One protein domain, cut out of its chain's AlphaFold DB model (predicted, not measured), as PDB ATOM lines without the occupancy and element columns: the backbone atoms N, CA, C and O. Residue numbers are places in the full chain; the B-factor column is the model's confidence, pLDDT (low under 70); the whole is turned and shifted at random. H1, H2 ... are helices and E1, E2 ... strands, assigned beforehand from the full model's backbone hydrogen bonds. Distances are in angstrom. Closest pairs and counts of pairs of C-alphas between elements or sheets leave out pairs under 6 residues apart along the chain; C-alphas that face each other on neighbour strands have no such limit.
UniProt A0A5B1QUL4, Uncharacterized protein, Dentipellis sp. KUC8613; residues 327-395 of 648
ATOM      1  N   LEU A 327     -22.079 -14.547  33.000       45.88
ATOM      2  CA  LEU A 327     -23.437 -14.703  32.466       45.88
ATOM      3  C   LEU A 327     -24.371 -15.469  33.425       45.88
ATOM      4  O   LEU A 327     -25.530 -15.691  33.077       45.88
ATOM      5  N   THR A 328     -23.917 -15.874  34.620       45.94
ATOM      6  CA  THR A 328     -24.777 -16.558  35.611       45.94
ATOM      7  C   THR A 328     -25.903 -15.660  36.138       45.94
ATOM      8  O   THR A 328     -26.934 -16.169  36.557       45.94
ATOM      9  N   TRP A 329     -25.746 -14.334  36.059       43.03
ATOM     10  CA  TRP A 329     -26.694 -13.342  36.583       43.03
ATOM     11  C   TRP A 329     -27.852 -13.016  35.623       43.03
ATOM     12  O   TRP A 329     -28.804 -12.347  36.020       43.03
ATOM     13  N   LEU A 330     -27.788 -13.469  34.364       45.78
ATOM     14  CA  LEU A 330     -28.853 -13.285  33.374       45.78
ATOM     15  C   LEU A 330     -29.886 -14.414  33.501       45.78
ATOM     16  O   LEU A 330     -29.831 -15.417  32.788       45.78
ATOM     17  N   HIS A 331     -30.819 -14.231  34.436       47.16
ATOM     18  CA  HIS A 331     -31.910 -15.161  34.748       47.16
ATOM     19  C   HIS A 331     -33.280 -14.730  34.180       47.16
ATOM     20  O   HIS A 331     -34.316 -15.093  34.730       47.16
ATOM     21  N   ASP A 332     -33.282 -13.998  33.063       49.12
ATOM     22  CA  ASP A 332     -34.486 -13.652  32.294       49.12
ATOM     23  C   ASP A 332     -34.667 -14.594  31.082       49.12
ATOM     24  O   ASP A 332     -33.690 -15.107  30.525       49.12
ATOM     25  N   ASP A 333     -35.917 -14.800  30.643       45.50
ATOM     26  CA  ASP A 333     -36.311 -15.786  29.613       45.50
ATOM     27  C   ASP A 333     -35.649 -15.590  28.225       45.50
ATOM     28  O   ASP A 333     -35.636 -16.507  27.398       45.50
ATOM     29  N   ASP A 334     -35.049 -14.423  27.969       48.06
ATOM     30  CA  ASP A 334     -34.349 -14.083  26.721       48.06
ATOM     31  C   ASP A 334     -32.988 -14.794  26.536       48.06
ATOM     32  O   ASP A 334     -32.372 -14.690  25.466       48.06
ATOM     33  N   VAL A 335     -32.497 -15.544  27.535       48.78
ATOM     34  CA  VAL A 335     -31.260 -16.341  27.433       48.78
ATOM     35  C   VAL A 335     -31.565 -17.843  27.327       48.78
ATOM     36  O   VAL A 335     -31.711 -18.524  28.343       48.78
ATOM     37  N   PRO A 336     -31.577 -18.425  26.106       51.44
ATOM     38  CA  PRO A 336     -31.714 -19.865  25.914       51.44
ATOM     39  C   PRO A 336     -30.769 -20.689  26.799       51.44
ATOM     40  O   PRO A 336     -29.547 -20.507  26.768       51.44
ATOM     41  N   ALA A 337     -31.350 -21.651  27.524       51.94
ATOM     42  CA  ALA A 337     -30.772 -22.386  28.660       51.94
ATOM     43  C   ALA A 337     -29.452 -23.154  28.412       51.94
ATOM     44  O   ALA A 337     -28.896 -23.740  29.335       51.94
ATOM     45  N   LEU A 338     -28.926 -23.157  27.186       46.03
ATOM     46  CA  LEU A 338     -27.592 -23.673  26.865       46.03
ATOM     47  C   LEU A 338     -26.457 -22.710  27.267       46.03
ATOM     48  O   LEU A 338     -25.322 -23.168  27.411       46.03
ATOM     49  N   LEU A 339     -26.747 -21.409  27.434       45.91
ATOM     50  CA  LEU A 339     -25.769 -20.392  27.862       45.91
ATOM     51  C   LEU A 339     -25.898 -19.967  29.330       45.91
ATOM     52  O   LEU A 339     -24.924 -19.469  29.893       45.91
ATOM     53  N   ALA A 340     -27.067 -20.155  29.948       48.56
ATOM     54  CA  ALA A 340     -27.276 -19.823  31.353       48.56
ATOM     55  C   ALA A 340     -26.261 -20.575  32.234       48.56
ATOM     56  O   ALA A 340     -26.116 -21.794  32.134       48.56
ATOM     57  N   GLY A 341     -25.535 -19.839  33.078       48.06
ATOM     58  CA  GLY A 341     -24.552 -20.415  33.998       48.06
ATOM     59  C   GLY A 341     -23.200 -20.833  33.394       48.06
ATOM     60  O   GLY A 341     -22.486 -21.607  34.029       48.06
ATOM     61  N   ARG A 342     -22.828 -20.359  32.195       49.72
ATOM     62  CA  ARG A 342     -21.490 -20.576  31.599       49.72
ATOM     63  C   ARG A 342     -20.681 -19.283  31.528       49.72
ATOM     64  O   ARG A 342     -21.226 -18.234  31.190       49.72
ATOM     65  N   LEU A 343     -19.370 -19.359  31.769       55.00
ATOM     66  CA  LEU A 343     -18.477 -18.218  31.557       55.00
ATOM     67  C   LEU A 343     -18.152 -18.080  30.064       55.00
ATOM     68  O   LEU A 343     -18.037 -19.071  29.340       55.00
ATOM     69  N   VAL A 344     -17.931 -16.849  29.596       52.69
ATOM     70  CA  VAL A 344     -17.641 -16.558  28.173       52.69
ATOM     71  C   VAL A 344     -16.399 -17.313  27.662       52.69
ATOM     72  O   VAL A 344     -16.309 -17.657  26.484       52.69
ATOM     73  N   GLN A 345     -15.453 -17.623  28.555       54.25
ATOM     74  CA  GLN A 345     -14.239 -18.389  28.252       54.25
ATOM     75  C   GLN A 345     -14.468 -19.893  28.012       54.25
ATOM     76  O   GLN A 345     -13.638 -20.526  27.363       54.25
ATOM     77  N   ASP A 346     -15.584 -20.455  28.490       58.50
ATOM     78  CA  ASP A 346     -15.901 -21.888  28.369       58.50
ATOM     79  C   ASP A 346     -16.537 -22.231  27.008       58.50
ATOM     80  O   ASP A 346     -16.762 -23.400  26.682       58.50
ATOM     81  N   MET A 347     -16.848 -21.210  26.203       56.75
ATOM     82  CA  MET A 347     -17.439 -21.376  24.881       56.75
ATOM     83  C   MET A 347     -16.350 -21.725  23.850       56.75
ATOM     84  O   MET A 347     -15.344 -21.010  23.739       56.75
ATOM     85  N   PRO A 348     -16.522 -22.803  23.059       63.00
ATOM     86  CA  PRO A 348     -15.493 -23.256  22.130       63.00
ATOM     87  C   PRO A 348     -15.186 -22.189  21.065       63.00
ATOM     88  O   PRO A 348     -16.088 -21.453  20.650       63.00
ATOM     89  N   PRO A 349     -13.927 -22.087  20.595       57.38
ATOM     90  CA  PRO A 349     -13.572 -21.157  19.530       57.38
ATOM     91  C   PRO A 349     -14.367 -21.468  18.260       57.38
ATOM     92  O   PRO A 349     -14.319 -22.591  17.754       57.38
ATOM     93  N   LEU A 350     -15.043 -20.456  17.706       68.19
ATOM     94  CA  LEU A 350     -15.531 -20.533  16.332       68.19
ATOM     95  C   LEU A 350     -14.344 -20.777  15.396       68.19
ATOM     96  O   LEU A 350     -13.278 -20.173  15.548       68.19
ATOM     97  N   THR A 351     -14.533 -21.636  14.395       76.44
ATOM     98  CA  THR A 351     -13.563 -21.740  13.303       76.44
ATOM     99  C   THR A 351     -13.593 -20.446  12.478       76.44
ATOM    100  O   THR A 351     -14.648 -19.809  12.394       76.44
ATOM    101  N   PRO A 352     -12.488 -20.050  11.816       70.62
ATOM    102  CA  PRO A 352     -12.471 -18.836  10.997       70.62
ATOM    103  C   PRO A 352     -13.567 -18.808   9.923       70.62
ATOM    104  O   PRO A 352     -14.111 -17.749   9.637       70.62
ATOM    105  N   ALA A 353     -13.957 -19.969   9.383       72.81
ATOM    106  CA  ALA A 353     -15.071 -20.086   8.444       72.81
ATOM    107  C   ALA A 353     -16.417 -19.665   9.066       72.81
ATOM    108  O   ALA A 353     -17.115 -18.842   8.485       72.81
ATOM    109  N   VAL A 354     -16.752 -20.163  10.265       76.31
ATOM    110  CA  VAL A 354     -18.008 -19.807  10.955       76.31
ATOM    111  C   VAL A 354     -17.970 -18.364  11.473       76.31
ATOM    112  O   VAL A 354     -18.978 -17.667  11.398       76.31
ATOM    113  N   SER A 355     -16.805 -17.878  11.921       74.81
ATOM    114  CA  SER A 355     -16.596 -16.460  12.265       74.81
ATOM    115  C   SER A 355     -16.912 -15.550  11.068       74.81
ATOM    116  O   SER A 355     -17.719 -14.626  11.173       74.81
ATOM    117  N   MET A 356     -16.346 -15.866   9.896       74.62
ATOM    118  CA  MET A 356     -16.592 -15.141   8.646       74.62
ATOM    119  C   MET A 356     -18.041 -15.265   8.156       74.62
ATOM    120  O   MET A 356     -18.586 -14.280   7.668       74.62
ATOM    121  N   GLU A 357     -18.694 -16.422   8.312       78.62
ATOM    122  CA  GLU A 357     -20.109 -16.609   7.956       78.62
ATOM    123  C   GLU A 357     -21.046 -15.797   8.870       78.62
ATOM    124  O   GLU A 357     -21.974 -15.147   8.387       78.62
ATOM    125  N   MET A 358     -20.772 -15.751  10.179       77.50
ATOM    126  CA  MET A 358     -21.503 -14.890  11.117       77.50
ATOM    127  C   MET A 358     -21.268 -13.403  10.828       77.50
ATOM    128  O   MET A 358     -22.219 -12.621  10.850       77.50
ATOM    129  N   CYS A 359     -20.042 -13.004  10.480       72.94
ATOM    130  CA  CYS A 359     -19.759 -11.636  10.043       72.94
ATOM    131  C   CYS A 359     -20.496 -11.302   8.736       72.94
ATOM    132  O   CYS A 359     -21.135 -10.258   8.648       72.94
ATOM    133  N   ALA A 360     -20.496 -12.201   7.746       75.56
ATOM    134  CA  ALA A 360     -21.252 -12.022   6.508       75.56
ATOM    135  C   ALA A 360     -22.758 -11.874   6.780       75.56
ATOM    136  O   ALA A 360     -23.374 -10.936   6.282       75.56
ATOM    137  N   ARG A 361     -23.345 -12.712   7.646       83.44
ATOM    138  CA  ARG A 361     -24.750 -12.578   8.077       83.44
ATOM    139  C   ARG A 361     -25.045 -11.265   8.809       83.44
ATOM    140  O   ARG A 361     -26.127 -10.717   8.627       83.44
ATOM    141  N   MET A 362     -24.099 -10.751   9.593       77.00
ATOM    142  CA  MET A 362     -24.215  -9.453  10.268       77.00
ATOM    143  C   MET A 362     -24.168  -8.266   9.287       77.00
ATOM    144  O   MET A 362     -24.825  -7.262   9.537       77.00
ATOM    145  N   PHE A 363     -23.450  -8.388   8.163       71.31
ATOM    146  CA  PHE A 363     -23.353  -7.339   7.134       71.31
ATOM    147  C   PHE A 363     -24.332  -7.492   5.951       71.31
ATOM    148  O   PHE A 363     -24.483  -6.551   5.177       71.31
ATOM    149  N   GLN A 364     -24.961  -8.660   5.766       70.44
ATOM    150  CA  GLN A 364     -25.744  -9.001   4.559       70.44
ATOM    151  C   GLN A 364     -27.103  -9.666   4.853       70.44
ATOM    152  O   GLN A 364     -27.786 -10.103   3.927       70.44
ATOM    153  N   GLY A 365     -27.496  -9.798   6.122       73.56
ATOM    154  CA  GLY A 365     -28.682 -10.552   6.543       73.56
ATOM    155  C   GLY A 365     -29.476  -9.878   7.670       73.56
ATOM    156  O   GLY A 365     -29.238  -8.713   7.981       73.56
ATOM    157  N   PRO A 366     -30.421 -10.598   8.308       71.19
ATOM    158  CA  PRO A 366     -31.301 -10.077   9.365       71.19
ATOM    159  C   PRO A 366     -30.580  -9.928  10.723       71.19
ATOM    160  O   PRO A 366     -31.139 -10.236  11.776       71.19
ATOM    161  N   GLY A 367     -29.313  -9.512  10.696       75.94
ATOM    162  CA  GLY A 367     -28.411  -9.500  11.839       75.94
ATOM    163  C   GLY A 367     -27.965 -10.892  12.308       75.94
ATOM    164  O   GLY A 367     -28.220 -11.935  11.691       75.94
ATOM    165  N   ILE A 368     -27.273 -10.885  13.443       90.00
ATOM    166  CA  ILE A 368     -26.911 -12.070  14.222       90.00
ATOM    167  C   ILE A 368     -27.547 -11.964  15.609       90.00
ATOM    168  O   ILE A 368     -27.736 -10.864  16.131       90.00
ATOM    169  N   LYS A 369     -27.892 -13.099  16.216       86.12
ATOM    170  CA  LYS A 369     -28.451 -13.117  17.574       86.12
ATOM    171  C   LYS A 369     -27.382 -12.692  18.582       86.12
ATOM    172  O   LYS A 369     -26.200 -12.952  18.377       86.12
ATOM    173  N   PHE A 370     -27.790 -12.125  19.717       72.25
ATOM    174  CA  PHE A 370     -26.863 -11.707  20.780       72.25
ATOM    175  C   PHE A 370     -25.910 -12.838  21.226       72.25
ATOM    176  O   PHE A 370     -24.720 -12.614  21.424       72.25
ATOM    177  N   GLN A 371     -26.402 -14.081  21.254       75.94
ATOM    178  CA  GLN A 371     -25.598 -15.285  21.498       75.94
ATOM    179  C   GLN A 371     -24.473 -15.487  20.463       75.94
ATOM    180  O   GLN A 371     -23.343 -15.806  20.821       75.94
ATOM    181  N   GLU A 372     -24.761 -15.270  19.179       80.81
ATOM    182  CA  GLU A 372     -23.789 -15.375  18.081       80.81
ATOM    183  C   GLU A 372     -22.759 -14.233  18.144       80.81
ATOM    184  O   GLU A 372     -21.577 -14.449  17.876       80.81
ATOM    185  N   LEU A 373     -23.175 -13.038  18.583       81.19
ATOM    186  CA  LEU A 373     -22.273 -11.909  18.833       81.19
ATOM    187  C   LEU A 373     -21.296 -12.193  19.989       81.19
ATOM    188  O   LEU A 373     -20.107 -11.904  19.851       81.19
ATOM    189  N   ILE A 374     -21.752 -12.809  21.089       82.25
ATOM    190  CA  ILE A 374     -20.870 -13.241  22.192       82.25
ATOM    191  C   ILE A 374     -19.780 -14.191  21.671       82.25
ATOM    192  O   ILE A 374     -18.616 -14.030  22.026       82.25
ATOM    193  N   HIS A 375     -20.114 -15.128  20.778       77.44
ATOM    194  CA  HIS A 375     -19.135 -16.058  20.199       77.44
ATOM    195  C   HIS A 375     -18.059 -15.397  19.312       77.44
ATOM    196  O   HIS A 375     -16.964 -15.951  19.176       77.44
ATOM    197  N   LEU A 376     -18.340 -14.233  18.713       83.12
ATOM    198  CA  LEU A 376     -17.355 -13.466  17.938       83.12
ATOM    199  C   LEU A 376     -16.382 -12.679  18.832       83.12
ATOM    200  O   LEU A 376     -15.248 -12.414  18.420       83.12
ATOM    201  N   LEU A 377     -16.818 -12.295  20.036       88.25
ATOM    202  CA  LEU A 377     -16.113 -11.391  20.942       88.25
ATOM    203  C   LEU A 377     -15.268 -12.141  21.985       88.25
ATOM    204  O   LEU A 377     -15.677 -13.137  22.572       88.25
ATOM    205  N   ARG A 378     -14.055 -11.643  22.239       83.56
ATOM    206  CA  ARG A 378     -13.078 -12.225  23.168       83.56
ATOM    207  C   ARG A 378     -12.374 -11.139  23.977       83.56
ATOM    208  O   ARG A 378     -11.915 -10.140  23.426       83.56
ATOM    209  N   LYS A 379     -12.252 -11.343  25.292       87.00
ATOM    210  CA  LYS A 379     -11.501 -10.455  26.194       87.00
ATOM    211  C   LYS A 379      -9.997 -10.717  26.060       87.00
ATOM    212  O   LYS A 379      -9.524 -11.830  26.280       87.00
ATOM    213  N   CYS A 380      -9.214  -9.692  25.732       88.81
ATOM    214  CA  CYS A 380      -7.757  -9.767  25.766       88.81
ATOM    215  C   CYS A 380      -7.271  -9.668  27.222       88.81
ATOM    216  O   CYS A 380      -7.172  -8.572  27.776       88.81
ATOM    217  N   TYR A 381      -6.928 -10.806  27.832       82.19
ATOM    218  CA  TYR A 381      -6.520 -10.923  29.244       82.19
ATOM    219  C   TYR A 381      -5.367  -9.998  29.697       82.19
ATOM    220  O   TYR A 381      -5.182  -9.810  30.893       82.19
ATOM    221  N   LYS A 382      -4.599  -9.392  28.777       85.38
ATOM    222  CA  LYS A 382      -3.512  -8.447  29.107       85.38
ATOM    223  C   LYS A 382      -3.952  -6.982  29.266       85.38
ATOM    224  O   LYS A 382      -3.195  -6.193  29.819       85.38
ATOM    225  N   CYS A 383      -5.130  -6.591  28.773       91.75
ATOM    226  CA  CYS A 383      -5.642  -5.210  28.877       91.75
ATOM    227  C   CYS A 383      -7.163  -5.108  29.075       91.75
ATOM    228  O   CYS A 383      -7.726  -4.024  28.936       91.75
ATOM    229  N   SER A 384      -7.834  -6.233  29.322       86.94
ATOM    230  CA  SER A 384      -9.289  -6.358  29.475       86.94
ATOM    231  C   SER A 384     -10.152  -5.870  28.300       86.94
ATOM    232  O   SER A 384     -11.374  -5.868  28.410       86.94
ATOM    233  N   ARG A 385      -9.566  -5.509  27.150       81.69
ATOM    234  CA  ARG A 385     -10.330  -5.088  25.964       81.69
ATOM    235  C   ARG A 385     -11.066  -6.265  25.339       81.69
ATOM    236  O   ARG A 385     -10.443  -7.274  25.020       81.69
ATOM    237  N   ILE A 386     -12.363  -6.099  25.104       87.00
ATOM    238  CA  ILE A 386     -13.174  -7.015  24.299       87.00
ATOM    239  C   ILE A 386     -12.936  -6.687  22.817       87.00
ATOM    240  O   ILE A 386     -12.985  -5.523  22.420       87.00
ATOM    241  N   MET A 387     -12.600  -7.696  22.014       87.25
ATOM    242  CA  MET A 387     -12.235  -7.566  20.595       87.25
ATOM    243  C   MET A 387     -12.656  -8.835  19.840       87.25
ATOM    244  O   MET A 387     -12.866  -9.870  20.468       87.25
ATOM    245  N   THR A 388     -12.769  -8.808  18.509       85.88
ATOM    246  CA  THR A 388     -13.058 -10.046  17.758       85.88
ATOM    247  C   THR A 388     -11.891 -11.035  17.832       85.88
ATOM    248  O   THR A 388     -10.744 -10.632  18.044       85.88
ATOM    249  N   SER A 389     -12.157 -12.332  17.643       77.88
ATOM    250  CA  SER A 389     -11.136 -13.398  17.721       77.88
ATOM    251  C   SER A 389      -9.867 -13.106  16.898       77.88
ATOM    252  O   SER A 389      -8.748 -13.307  17.376       77.88
ATOM    253  N   ASP A 390     -10.025 -12.574  15.686       74.69
ATOM    254  CA  ASP A 390      -8.922 -12.289  14.759       74.69
ATOM    255  C   ASP A 390      -8.146 -11.015  15.151       74.69
ATOM    256  O   ASP A 390      -6.925 -10.924  14.974       74.69
ATOM    257  N   ILE A 391      -8.826 -10.053  15.789       80.12
ATOM    258  CA  ILE A 391      -8.176  -8.899  16.419       80.12
ATOM    259  C   ILE A 391      -7.398  -9.354  17.659       80.12
ATOM    260  O   ILE A 391      -6.253  -8.946  17.821       80.12
ATOM    261  N   VAL A 392      -7.933 -10.245  18.502       83.56
ATOM    262  CA  VAL A 392      -7.197 -10.763  19.676       83.56
ATOM    263  C   VAL A 392      -5.919 -11.511  19.269       83.56
ATOM    264  O   VAL A 392      -4.903 -11.370  19.948       83.56
ATOM    265  N   GLN A 393      -5.927 -12.233  18.144       79.31
ATOM    266  CA  GLN A 393      -4.730 -12.892  17.592       79.31
ATOM    267  C   GLN A 393      -3.662 -11.906  17.076       79.31
ATOM    268  O   GLN A 393      -2.474 -12.219  17.116       79.31
ATOM    269  N   SER A 394      -4.062 -10.719  16.612       84.50
ATOM    270  CA  SER A 394      -3.162  -9.686  16.065       84.50
ATOM    271  C   SER A 394      -2.858  -8.533  17.042       84.50
ATOM    272  O   SER A 394      -1.986  -7.697  16.782       84.50
ATOM    273  N   HIS A 395      -3.531  -8.488  18.195       87.19
ATOM    274  CA  HIS A 395      -3.435  -7.413  19.177       87.19
ATOM    275  C   HIS A 395      -2.162  -7.510  20.038       87.19
ATOM    276  O   HIS A 395      -2.110  -8.159  21.087       87.19
TER     277      HIS A 395
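AT A GLANCE: This is residues 327 to 395 of the 648 residues of an uncharacterized protein of Dentipellis sp. KUC8613 (UniProt A0A5B1QUL4). A short helix, H2, sits near the middle of a flat model, with the longer helix H1 near it on one side and a small hairpin of two strands, E1 and E2, running on from its end; a short helix, H3, follows E2 and sits beside E1. The first 25 residues, 327 to 351, wind as a long stretch with no named element, and its loop round Asp 333 lies at the far end of the model from H3. The printed part has 69 residues, with three named helices and two named strands in the order H1, H2, E1, E2, H3, and the two strands are antiparallel. The class is mostly helix, though under half of the residues, 32 of 69, are in named elements. The whole is only just compact, close to loose, with a radius of gyration of the C-alphas of 13.0 A, and it spans 34 by 34 by 17 A.

HOW THE PARTS SIT: Residues 327 to 351 hold no named element, and their C-alphas lie 8 to 19 A from the mean of all C-alphas. H1, residues 352 to 364, and H2, residues 370 to 376, are close but not clearly touching: their closest C-alphas, those of Ser 355 and Leu 376, are 6.5 A apart. H1 and H2 run opposite ways at a steep tilt of 46 degrees. E1, residues 377 to 379, and E2, residues 386 to 388, form a hairpin, antiparallel with 136 degrees between their directions. Across it, N 378 and O 387 are 2.8 A apart and N 387 and O 378 are 2.9 A apart, both within hydrogen-bond range. The closest C-alphas of E1 and H3, residues 389 to 394, are those of Arg 378 and Ser 389, 5.9 A apart. H2 and H3 are close but not clearly touching, with the C-alphas of Leu 376 and Ser 389 closest at 6.2 A, and they run the same way at a shallow tilt of 28 degrees. H1 is apart from E1 and E2, and only just apart from H3, at 8.3 A. In H1, H2 and H3 every O i to N i+4 pair is within hydrogen-bond range.

IN THESE COORDINATES: H1 begins at C-alpha 352, at (-12.471, -18.836, 10.997), and is 17.7 A long from first to last C-alpha. H2 measures 10.1 A and begins at C-alpha 370, at (-26.863, -11.707, 20.780). E1 is 7.1 A long, E2 7.2 A and H3 9.0 A, and H3 ends at C-alpha 394, at (-3.162, -9.686, 16.065).

THE WHOLE: The two C-alphas farthest apart are those of Asp 333 and Ser 394, at 36.3 A. The printed part has no cut. The links from H1 to H2, H2 to E1 and E2 to H3 are tight, and the link from E1 to E2 is short. The mean pLDDT of the printed part is 70.0, and residues 327 to 350 are under 70.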